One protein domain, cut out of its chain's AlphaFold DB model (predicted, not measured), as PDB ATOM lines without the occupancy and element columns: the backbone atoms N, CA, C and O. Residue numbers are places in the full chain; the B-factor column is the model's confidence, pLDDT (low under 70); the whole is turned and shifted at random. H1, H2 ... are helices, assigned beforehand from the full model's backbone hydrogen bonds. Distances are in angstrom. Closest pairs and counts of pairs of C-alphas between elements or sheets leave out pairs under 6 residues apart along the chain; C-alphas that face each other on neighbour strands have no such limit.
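Overview. This is residues 11 to 84 of the 86 residues of an uncharacterized protein of Acidimicrobiaceae bacterium (UniProt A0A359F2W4). The printed part is strung out as a wide, open U of helices that hardly meet: on one arm H2 starts from the side of H1, its residues 27 to 31 on residues 16 to 20 of H1, so that the two make a rough T; H3 lies along the base of the U, and H4 and H5 follow on the other arm. H1 and H2 are the only two helices that touch; residues 46 to 62, 64 to 70 and 72 to 84 stand free, with H3 and most of H4 and H5 among them. The printed part has 74 residues with five named helices, H1 to H5 in order along the chain, and no named strand; the class is all helix. It is extended, with a radius of gyration of the C-alphas of 22.4 A, and flat, spanning 62 by 33 by 15 A.

Along the chain. Start at C-alpha 11, printed at (223.980, 146.034, 177.955); from there H1, residues 11 to 22, runs 16.7 A from first to last C-alpha. Next find H2, residues 27 to 38, which is 16.5 A long and begins with C-alpha 27 at (219.191, 154.648, 168.192). H3, residues 48 to 55, is 10.4 A long, and H4, residues 65 to 72, is 10.7 A long. Last comes H5, residues 77 to 82, 8.8 A long, ending with C-alpha 82 at (195.091, 200.683, 188.934).

Arrangement. Look first at H1 and H2, which touch with 9 pairs of C-alphas within 8 A. The closest C-alphas are those of Ala 20 and Gln 27, 5.2 A apart. H1 touches with residues 16 to 20 alone, and H2 with residues 27 to 31 alone. Their lines stand at 70.3 degrees, only just about perpendicular, and their centres are 11.7 A apart. Going on, you find that H3, H4 and H5 touch no helix: H2 and H3, H3 and H4, and H4 and H5 are apart, though they follow each other in the chain. In H1, H2, H3, H4 and H5, every O i to N i+4 pair is within hydrogen-bond range.

Size, cuts and confidence. From Asp 11 to Phe 84 the C-alphas are 63.7 A apart; the two farthest apart in the domain are those of Leu 39 and Phe 84, at 63.8 A. The printed part has no cut. The links H1 to H2 and H4 to H5, of 4 residues each, are tight; H2 to H3 and H3 to H4, of 9 residues each, are short. In the B-factor column the mean pLDDT of the printed part is 84.1; look for values under 70 at residues 42 to 49, 74 to 75 and 77, where the model's confidence is low.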
ATOM      1  N   ASP A  11     223.919 144.842 177.103       98.38
ATOM      2  CA  ASP A  11     223.980 146.034 177.955       98.38
ATOM      3  C   ASP A  11     224.132 147.321 177.129       98.38
ATOM      4  O   ASP A  11     223.348 148.260 177.278       98.38
ATOM      5  N   GLN A  12     225.061 147.336 176.165       98.12
ATOM      6  CA  GLN A  12     225.244 148.478 175.260       98.12
ATOM      7  C   GLN A  12     223.965 148.792 174.482       98.12
ATOM      8  O   GLN A  12     223.544 149.950 174.433       98.12
ATOM      9  N   ARG A  13     223.313 147.770 173.910       97.88
ATOM     10  CA  ARG A  13     222.055 147.943 173.170       97.88
ATOM     11  C   ARG A  13     220.952 148.511 174.062       97.88
ATOM     12  O   ARG A  13     220.240 149.418 173.637       97.88
ATOM     13  N   THR A  14     220.838 148.013 175.291       98.38
ATOM     14  CA  THR A  14     219.853 148.495 176.271       98.38
ATOM     15  C   THR A  14     220.100 149.960 176.614       98.38
ATOM     16  O   THR A  14     219.192 150.781 176.509       98.38
ATOM     17  N   ARG A  15     221.347 150.329 176.920       98.19
ATOM     18  CA  ARG A  15     221.727 151.715 177.227       98.19
ATOM     19  C   ARG A  15     221.487 152.675 176.061       98.19
ATOM     20  O   ARG A  15     221.028 153.793 176.280       98.19
ATOM     21  N   ILE A  16     221.778 152.253 174.830       98.00
ATOM     22  CA  ILE A  16     221.503 153.043 173.619       98.00
ATOM     23  C   ILE A  16     219.993 153.244 173.445       98.00
ATOM     24  O   ILE A  16     219.557 154.365 173.192       98.00
ATOM     25  N   ALA A  17     219.195 152.187 173.620       97.94
ATOM     26  CA  ALA A  17     217.741 152.257 173.511       97.94
ATOM     27  C   ALA A  17     217.123 153.214 174.540       97.94
ATOM     28  O   ALA A  17     216.268 154.022 174.177       97.94
ATOM     29  N   THR A  18     217.584 153.167 175.793       98.31
ATOM     30  CA  THR A  18     217.131 154.075 176.854       98.31
ATOM     31  C   THR A  18     217.406 155.533 176.496       98.31
ATOM     32  O   THR A  18     216.478 156.337 176.487       98.31
ATOM     33  N   ARG A  19     218.638 155.866 176.091       97.50
ATOM     34  CA  ARG A  19     218.998 157.242 175.701       97.50
ATOM     35  C   ARG A  19     218.226 157.738 174.483       97.50
ATOM     36  O   ARG A  19     217.811 158.892 174.441       97.50
ATOM     37  N   ALA A  20     218.021 156.868 173.496       97.50
ATOM     38  CA  ALA A  20     217.237 157.195 172.309       97.50
ATOM     39  C   ALA A  20     215.784 157.534 172.679       97.50
ATOM     40  O   ALA A  20     215.239 158.518 172.187       97.50
ATOM     41  N   LYS A  21     215.191 156.767 173.607       97.81
ATOM     42  CA  LYS A  21     213.847 157.019 174.144       97.81
ATOM     43  C   LYS A  21     213.772 158.341 174.909       97.81
ATOM     44  O   LYS A  21     212.870 159.126 174.648       97.81
ATOM     45  N   GLU A  22     214.714 158.601 175.815       97.25
ATOM     46  CA  GLU A  22     214.780 159.852 176.590       97.25
ATOM     47  C   GLU A  22     214.859 161.088 175.687       97.25
ATOM     48  O   GLU A  22     214.234 162.106 175.969       97.25
ATOM     49  N   ARG A  23     215.588 160.985 174.572       93.38
ATOM     50  CA  ARG A  23     215.774 162.079 173.609       93.38
ATOM     51  C   ARG A  23     214.779 162.063 172.449       93.38
ATOM     52  O   ARG A  23     214.891 162.900 171.562       93.38
ATOM     53  N   SER A  24     213.833 161.119 172.438       96.50
ATOM     54  CA  SER A  24     212.852 160.935 171.356       96.50
ATOM     55  C   SER A  24     213.489 160.926 169.953       96.50
ATOM     56  O   SER A  24     212.991 161.554 169.025       96.50
ATOM     57  N   CYS A  25     214.607 160.209 169.806       94.31
ATOM     58  CA  CYS A  25     215.390 160.118 168.570       94.31
ATOM     59  C   CYS A  25     215.687 158.655 168.204       94.31
ATOM     60  O   CYS A  25     215.394 157.729 168.968       94.31
ATOM     61  N   ALA A  26     216.269 158.414 167.029       96.62
ATOM     62  CA  ALA A  26     216.622 157.061 166.613       96.62
ATOM     63  C   ALA A  26     217.900 156.562 167.315       96.62
ATOM     64  O   ALA A  26     218.863 157.299 167.515       96.62
ATOM     65  N   GLN A  27     217.980 155.256 167.609       96.44
ATOM     66  CA  GLN A  27     219.191 154.648 168.192       96.44
ATOM     67  C   GLN A  27     220.447 154.876 167.335       96.44
ATOM     68  O   GLN A  27     221.542 155.022 167.873       96.44
ATOM     69  N   SER A  28     220.296 154.941 166.008       95.12
ATOM     70  CA  SER A  28     221.389 155.251 165.081       95.12
ATOM     71  C   SER A  28     221.983 156.642 165.297       95.12
ATOM     72  O   SER A  28     223.169 156.833 165.044       95.12
ATOM     73  N   GLU A  29     221.193 157.604 165.773       94.69
ATOM     74  CA  GLU A  29     221.673 158.955 166.071       94.69
ATOM     75  C   GLU A  29     222.533 158.959 167.333       94.69
ATOM     76  O   GLU A  29     223.620 159.529 167.317       94.69
ATOM     77  N   ILE A  30     222.111 158.225 168.367       95.69
ATOM     78  CA  ILE A  30     222.912 158.000 169.579       95.69
ATOM     79  C   ILE A  30     224.227 157.292 169.239       95.69
ATOM     80  O   ILE A  30     225.284 157.692 169.717       95.69
ATOM     81  N   ILE A  31     224.180 156.242 168.409       95.06
ATOM     82  CA  ILE A  31     225.384 155.509 167.987       95.06
ATOM     83  C   ILE A  31     226.339 156.439 167.239       95.06
ATOM     84  O   ILE A  31     227.529 156.446 167.537       95.06
ATOM     85  N   ARG A  32     225.823 157.242 166.301       92.31
ATOM     86  CA  ARG A  32     226.629 158.219 165.566       92.31
ATOM     87  C   ARG A  32     227.269 159.239 166.508       92.31
ATOM     88  O   ARG A  32     228.472 159.407 166.434       92.31
ATOM     89  N   GLU A  33     226.516 159.836 167.433       91.31
ATOM     90  CA  GLU A  33     227.070 160.789 168.411       91.31
ATOM     91  C   GLU A  33     228.180 160.159 169.266       91.31
ATOM     92  O   GLU A  33     229.215 160.777 169.505       91.31
ATOM     93  N   LEU A  34     227.989 158.922 169.734       92.12
ATOM     94  CA  LEU A  34     228.999 158.221 170.529       92.12
ATOM     95  C   LEU A  34     230.279 157.958 169.726       92.12
ATOM     96  O   LEU A  34     231.372 158.117 170.270       92.12
ATOM     97  N   LEU A  35     230.145 157.575 168.454       92.44
ATOM     98  CA  LEU A  35     231.280 157.392 167.550       92.44
ATOM     99  C   LEU A  35     231.966 158.726 167.252       92.44
ATOM    100  O   LEU A  35     233.182 158.810 167.372       92.44
ATOM    101  N   ASP A  36     231.203 159.772 166.947       90.94
ATOM    102  CA  ASP A  36     231.733 161.104 166.668       90.94
ATOM    103  C   ASP A  36     232.498 161.663 167.875       90.94
ATOM    104  O   ASP A  36     233.590 162.205 167.706       90.94
ATOM    105  N   ARG A  37     231.979 161.477 169.099       87.31
ATOM    106  CA  ARG A  37     232.664 161.862 170.343       87.31
ATOM    107  C   ARG A  37     233.929 161.031 170.566       87.31
ATOM    108  O   ARG A  37     234.974 161.591 170.876       87.31
ATOM    109  N   GLY A  38     233.852 159.709 170.406       89.50
ATOM    110  CA  GLY A  38     234.992 158.807 170.614       89.50
ATOM    111  C   GLY A  38     236.114 158.975 169.585       89.50
ATOM    112  O   GLY A  38     237.273 158.736 169.906       89.50
ATOM    113  N   LEU A  39     235.773 159.405 168.368       89.75
ATOM    114  CA  LEU A  39     236.712 159.667 167.274       89.75
ATOM    115  C   LEU A  39     237.123 161.146 167.174       89.75
ATOM    116  O   LEU A  39     237.938 161.484 166.321       89.75
ATOM    117  N   GLY A  40     236.553 162.029 168.000       84.62
ATOM    118  CA  GLY A  40     236.812 163.470 167.945       84.62
ATOM    119  C   GLY A  40     236.325 164.158 166.661       84.62
ATOM    120  O   GLY A  40     236.821 165.226 166.323       84.62
ATOM    121  N   ILE A  41     235.373 163.561 165.935       83.38
ATOM    122  CA  ILE A  41     234.866 164.065 164.644       83.38
ATOM    123  C   ILE A  41     233.855 165.198 164.842       83.38
ATOM    124  O   ILE A  41     233.733 166.075 163.990       83.38
ATOM    125  N   ASN A  42     233.128 165.194 165.961       63.53
ATOM    126  CA  ASN A  42     232.130 166.219 166.242       63.53
ATOM    127  C   ASN A  42     232.131 166.560 167.733       63.53
ATOM    128  O   ASN A  42     231.348 166.007 168.514       63.53
ATOM    129  N   PRO A  43     233.051 167.422 168.176       54.56
ATOM    130  CA  PRO A  43     233.118 167.785 169.567       54.56
ATOM    131  C   PRO A  43     232.064 168.865 169.821       54.56
ATOM    132  O   PRO A  43     232.363 170.047 169.898       54.56
ATOM    133  N   VAL A  44     230.806 168.454 169.998       53.62
ATOM    134  CA  VAL A  44     229.790 169.326 170.620       53.62
ATOM    135  C   VAL A  44     230.262 169.751 172.028       53.62
ATOM    136  O   VAL A  44     229.894 170.809 172.522       53.62
ATOM    137  N   ASP A  45     231.166 168.972 172.634       51.50
ATOM    138  CA  ASP A  45     231.872 169.307 173.875       51.50
ATOM    139  C   ASP A  45     233.037 170.301 173.716       51.50
ATOM    140  O   ASP A  45     233.566 170.749 174.734       51.50
ATOM    141  N   HIS A  46     233.468 170.680 172.502       49.88
ATOM    142  CA  HIS A  46     234.660 171.534 172.392       49.88
ATOM    143  C   HIS A  46     234.441 172.975 172.821       49.88
ATOM    144  O   HIS A  46     235.434 173.658 173.066       49.88
ATOM    145  N   ASP A  47     233.192 173.427 172.956       55.97
ATOM    146  CA  ASP A  47     232.975 174.862 173.061       55.97
ATOM    147  C   ASP A  47     231.994 175.337 174.106       55.97
ATOM    148  O   ASP A  47     231.702 176.520 174.151       55.97
ATOM    149  N   SER A  48     231.600 174.500 175.068       60.91
ATOM    150  CA  SER A  48     231.096 175.069 176.328       60.91
ATOM    151  C   SER A  48     232.160 175.998 176.934       60.91
ATOM    152  O   SER A  48     231.858 177.083 177.414       60.91
ATOM    153  N   GLY A  49     233.435 175.602 176.840       65.88
ATOM    154  CA  GLY A  49     234.565 176.388 177.323       65.88
ATOM    155  C   GLY A  49     234.823 177.673 176.534       65.88
ATOM    156  O   GLY A  49     235.042 178.702 177.173       65.88
ATOM    157  N   ALA A  50     234.838 177.654 175.192       71.94
ATOM    158  CA  ALA A  50     235.014 178.913 174.467       71.94
ATOM    159  C   ALA A  50     233.735 179.732 174.401       71.94
ATOM    160  O   ALA A  50     233.861 180.926 174.590       71.94
ATOM    161  N   ALA A  51     232.533 179.155 174.338       77.25
ATOM    162  CA  ALA A  51     231.302 179.930 174.501       77.25
ATOM    163  C   ALA A  51     231.291 180.674 175.845       77.25
ATOM    164  O   ALA A  51     230.971 181.856 175.881       77.25
ATOM    165  N   ILE A  52     231.718 180.042 176.949       82.44
ATOM    166  CA  ILE A  52     231.882 180.735 178.241       82.44
ATOM    167  C   ILE A  52     232.912 181.869 178.139       82.44
ATOM    168  O   ILE A  52     232.656 182.957 178.643       82.44
ATOM    169  N   ARG A  53     234.066 181.654 177.491       85.56
ATOM    170  CA  ARG A  53     235.101 182.698 177.339       85.56
ATOM    171  C   ARG A  53     234.677 183.837 176.411       85.56
ATOM    172  O   ARG A  53     234.964 184.986 176.713       85.56
ATOM    173  N   GLU A  54     234.015 183.525 175.307       86.00
ATOM    174  CA  GLU A  54     233.537 184.467 174.295       86.00
ATOM    175  C   GLU A  54     232.355 185.289 174.805       86.00
ATOM    176  O   GLU A  54     232.214 186.452 174.440       86.00
ATOM    177  N   THR A  55     231.520 184.708 175.675       85.81
ATOM    178  CA  THR A  55     230.371 185.405 176.270       85.81
ATOM    179  C   THR A  55     230.686 186.105 177.590       85.81
ATOM    180  O   THR A  55     229.899 186.946 178.035       85.81
ATOM    181  N   ALA A  56     231.834 185.814 178.212       89.69
ATOM    182  CA  ALA A  56     232.259 186.461 179.447       89.69
ATOM    183  C   ALA A  56     232.364 187.982 179.255       89.69
ATOM    184  O   ALA A  56     233.138 188.478 178.442       89.69
ATOM    185  N   GLY A  57     231.581 188.730 180.033       89.69
ATOM    186  CA  GLY A  57     231.591 190.193 180.006       89.69
ATOM    187  C   GLY A  57     230.780 190.838 178.878       89.69
ATOM    188  O   GLY A  57     230.642 192.055 178.895       89.69
ATOM    189  N   LEU A  58     230.163 190.075 177.960       92.44
ATOM    190  CA  LEU A  58     229.298 190.652 176.912       92.44
ATOM    191  C   LEU A  58     228.108 191.449 177.469       92.44
ATOM    192  O   LEU A  58     227.579 192.322 176.790       92.44
ATOM    193  N   LEU A  59     227.682 191.143 178.694       87.44
ATOM    194  CA  LEU A  59     226.577 191.805 179.388       87.44
ATOM    195  C   LEU A  59     227.059 192.666 180.566       87.44
ATOM    196  O   LEU A  59     226.317 192.850 181.524       87.44
ATOM    197  N   ALA A  60     228.299 193.169 180.524       89.25
ATOM    198  CA  ALA A  60     228.846 193.998 181.602       89.25
ATOM    199  C   ALA A  60     228.013 195.268 181.861       89.25
ATOM    200  O   ALA A  60     227.829 195.643 183.014       89.25
ATOM    201  N   ASP A  61     227.465 195.863 180.799       92.69
ATOM    202  CA  ASP A  61     226.631 197.071 180.858       92.69
ATOM    203  C   ASP A  61     225.127 196.760 180.772       92.69
ATOM    204  O   ASP A  61     224.306 197.648 180.535       92.69
ATOM    205  N   ALA A  62     224.746 195.484 180.893       87.19
ATOM    206  CA  ALA A  62     223.344 195.103 180.845       87.19
ATOM    207  C   ALA A  62     222.600 195.578 182.109       87.19
ATOM    208  O   ALA A  62     223.209 195.668 183.179       87.19
ATOM    209  N   PRO A  63     221.280 195.831 182.006       88.44
ATOM    210  CA  PRO A  63     220.442 196.143 183.156       88.44
ATOM    211  C   PRO A  63     220.612 195.116 184.269       88.44
ATOM    212  O   PRO A  63     220.761 193.916 184.000       88.44
ATOM    213  N   ASP A  64     220.524 195.572 185.519       89.94
ATOM    214  CA  ASP A  64     220.495 194.642 186.639       89.94
ATOM    215  C   ASP A  64     219.290 193.695 186.536       89.94
ATOM    216  O   ASP A  64     218.345 193.883 185.756       89.94
ATOM    217  N   TRP A  65     219.328 192.623 187.321       83.56
ATOM    218  CA  TRP A  65     218.307 191.586 187.254       83.56
ATOM    219  C   TRP A  65     216.890 192.139 187.463       83.56
ATOM    220  O   TRP A  65     215.945 191.679 186.822       83.56
ATOM    221  N   GLN A  66     216.727 193.130 188.338       87.50
ATOM    222  CA  GLN A  66     215.440 193.731 188.653       87.50
ATOM    223  C   GLN A  66     214.936 194.614 187.506       87.50
ATOM    224  O   GLN A  66     213.756 194.557 187.162       87.50
ATOM    225  N   GLU A  67     215.802 195.421 186.902       85.81
ATOM    226  CA  GLU A  67     215.492 196.255 185.744       85.81
ATOM    227  C   GLU A  67     215.153 195.405 184.517       85.81
ATOM    228  O   GLU A  67     214.111 195.612 183.889       85.81
ATOM    229  N   TRP A  68     215.951 194.371 184.238       87.38
ATOM    230  CA  TRP A  68     215.647 193.407 183.184       87.38
ATOM    231  C   TRP A  68     214.312 192.698 183.435       87.38
ATOM    232  O   TRP A  68     213.485 192.589 182.531       87.38
ATOM    233  N   GLN A  69     214.042 192.269 184.671       87.69
ATOM    234  CA  GLN A  69     212.765 191.635 185.000       87.69
ATOM    235  C   GLN A  69     211.565 192.548 184.746       87.69
ATOM    236  O   GLN A  69     210.545 192.057 184.264       87.69
ATOM    237  N   ARG A  70     211.670 193.845 185.057       83.81
ATOM    238  CA  ARG A  70     210.607 194.829 184.789       83.81
ATOM    239  C   ARG A  70     210.386 195.060 183.295       83.81
ATOM    240  O   ARG A  70     209.266 195.353 182.902       83.81
ATOM    241  N   SER A  71     211.422 194.926 182.463       82.62
ATOM    242  CA  SER A  71     211.278 195.105 181.013       82.62
ATOM    243  C   SER A  71     210.607 193.906 180.336       82.62
ATOM    244  O   SER A  71     209.804 194.087 179.421       82.62
ATOM    245  N   VAL A  72     210.883 192.679 180.798       83.12
ATOM    246  CA  VAL A  72     210.317 191.449 180.209       83.12
ATOM    247  C   VAL A  72     208.969 191.059 180.807       83.12
ATOM    248  O   VAL A  72     208.120 190.484 180.123       83.12
ATOM    249  N   ARG A  73     208.741 191.364 182.088       74.69
ATOM    250  CA  ARG A  73     207.426 191.237 182.710       74.69
ATOM    251  C   ARG A  73     206.693 192.533 182.415       74.69
ATOM    252  O   ARG A  73     206.904 193.525 183.096       74.69
ATOM    253  N   GLY A  74     205.841 192.517 181.390       69.81
ATOM    254  CA  GLY A  74     204.893 193.610 181.160       69.81
ATOM    255  C   GLY A  74     204.065 193.921 182.419       69.81
ATOM    256  O   GLY A  74     204.170 193.210 183.415       69.81
ATOM    257  N   ARG A  75     203.223 194.964 182.359       69.25
ATOM    258  CA  ARG A  75     202.481 195.533 183.508       69.25
ATOM    259  C   ARG A  75     202.178 194.535 184.633       69.25
ATOM    260  O   ARG A  75     201.483 193.527 184.431       69.25
ATOM    261  N   THR A  76     202.670 194.852 185.824       72.88
ATOM    262  CA  THR A  76     202.411 194.113 187.059       72.88
ATOM    263  C   THR A  76     200.905 193.977 187.305       72.88
ATOM    264  O   THR A  76     200.077 194.675 186.714       72.88
ATOM    265  N   ALA A  77     200.506 193.024 188.152       67.81
ATOM    266  CA  ALA A  77     199.092 192.860 188.502       67.81
ATOM    267  C   ALA A  77     198.501 194.146 189.106       67.81
ATOM    268  O   ALA A  77     197.381 194.508 188.767       67.81
ATOM    269  N   GLU A  78     199.286 194.854 189.916       73.12
ATOM    270  CA  GLU A  78     198.934 196.138 190.521       73.12
ATOM    271  C   GLU A  78     198.746 197.238 189.465       73.12
ATOM    272  O   GLU A  78     197.679 197.833 189.396       73.12
ATOM    273  N   GLU A  79     199.694 197.413 188.538       73.88
ATOM    274  CA  GLU A  79     199.577 198.387 187.435       73.88
ATOM    275  C   GLU A  79     198.405 198.092 186.491       73.88
ATOM    276  O   GLU A  79     197.838 198.998 185.877       73.88
ATOM    277  N   ARG A  80     198.043 196.814 186.335       72.69
ATOM    278  CA  ARG A  80     196.842 196.437 185.589       72.69
ATOM    279  C   ARG A  80     195.584 196.814 186.359       72.69
ATOM    280  O   ARG A  80     194.671 197.322 185.727       72.69
ATOM    281  N   LEU A  81     195.541 196.595 187.671       72.62
ATOM    282  CA  LEU A  81     194.388 196.903 188.523       72.62
ATOM    283  C   LEU A  81     194.155 198.413 188.665       72.62
ATOM    284  O   LEU A  81     193.026 198.853 188.492       72.62
ATOM    285  N   SER A  82     195.204 199.217 188.855       76.50
ATOM    286  CA  SER A  82     195.091 200.683 188.934       76.50
ATOM    287  C   SER A  82     194.638 201.336 187.624       76.50
ATOM    288  O   SER A  82     194.133 202.452 187.631       76.50
ATOM    289  N   ALA A  83     194.796 200.656 186.483       71.62
ATOM    290  CA  ALA A  83     194.268 201.114 185.196       71.62
ATOM    291  C   ALA A  83     192.757 200.840 185.020       71.62
ATOM    292  O   ALA A  83     192.185 201.279 184.023       71.62
ATOM    293  N   PHE A  84     192.133 200.102 185.948       70.12
ATOM    294  CA  PHE A  84     190.702 199.777 185.960       70.12
ATOM    295  C   PHE A  84     189.915 200.490 187.073       70.12
ATOM    296  O   PHE A  84     188.722 200.216 187.197       70.12
TER     297      PHE A  84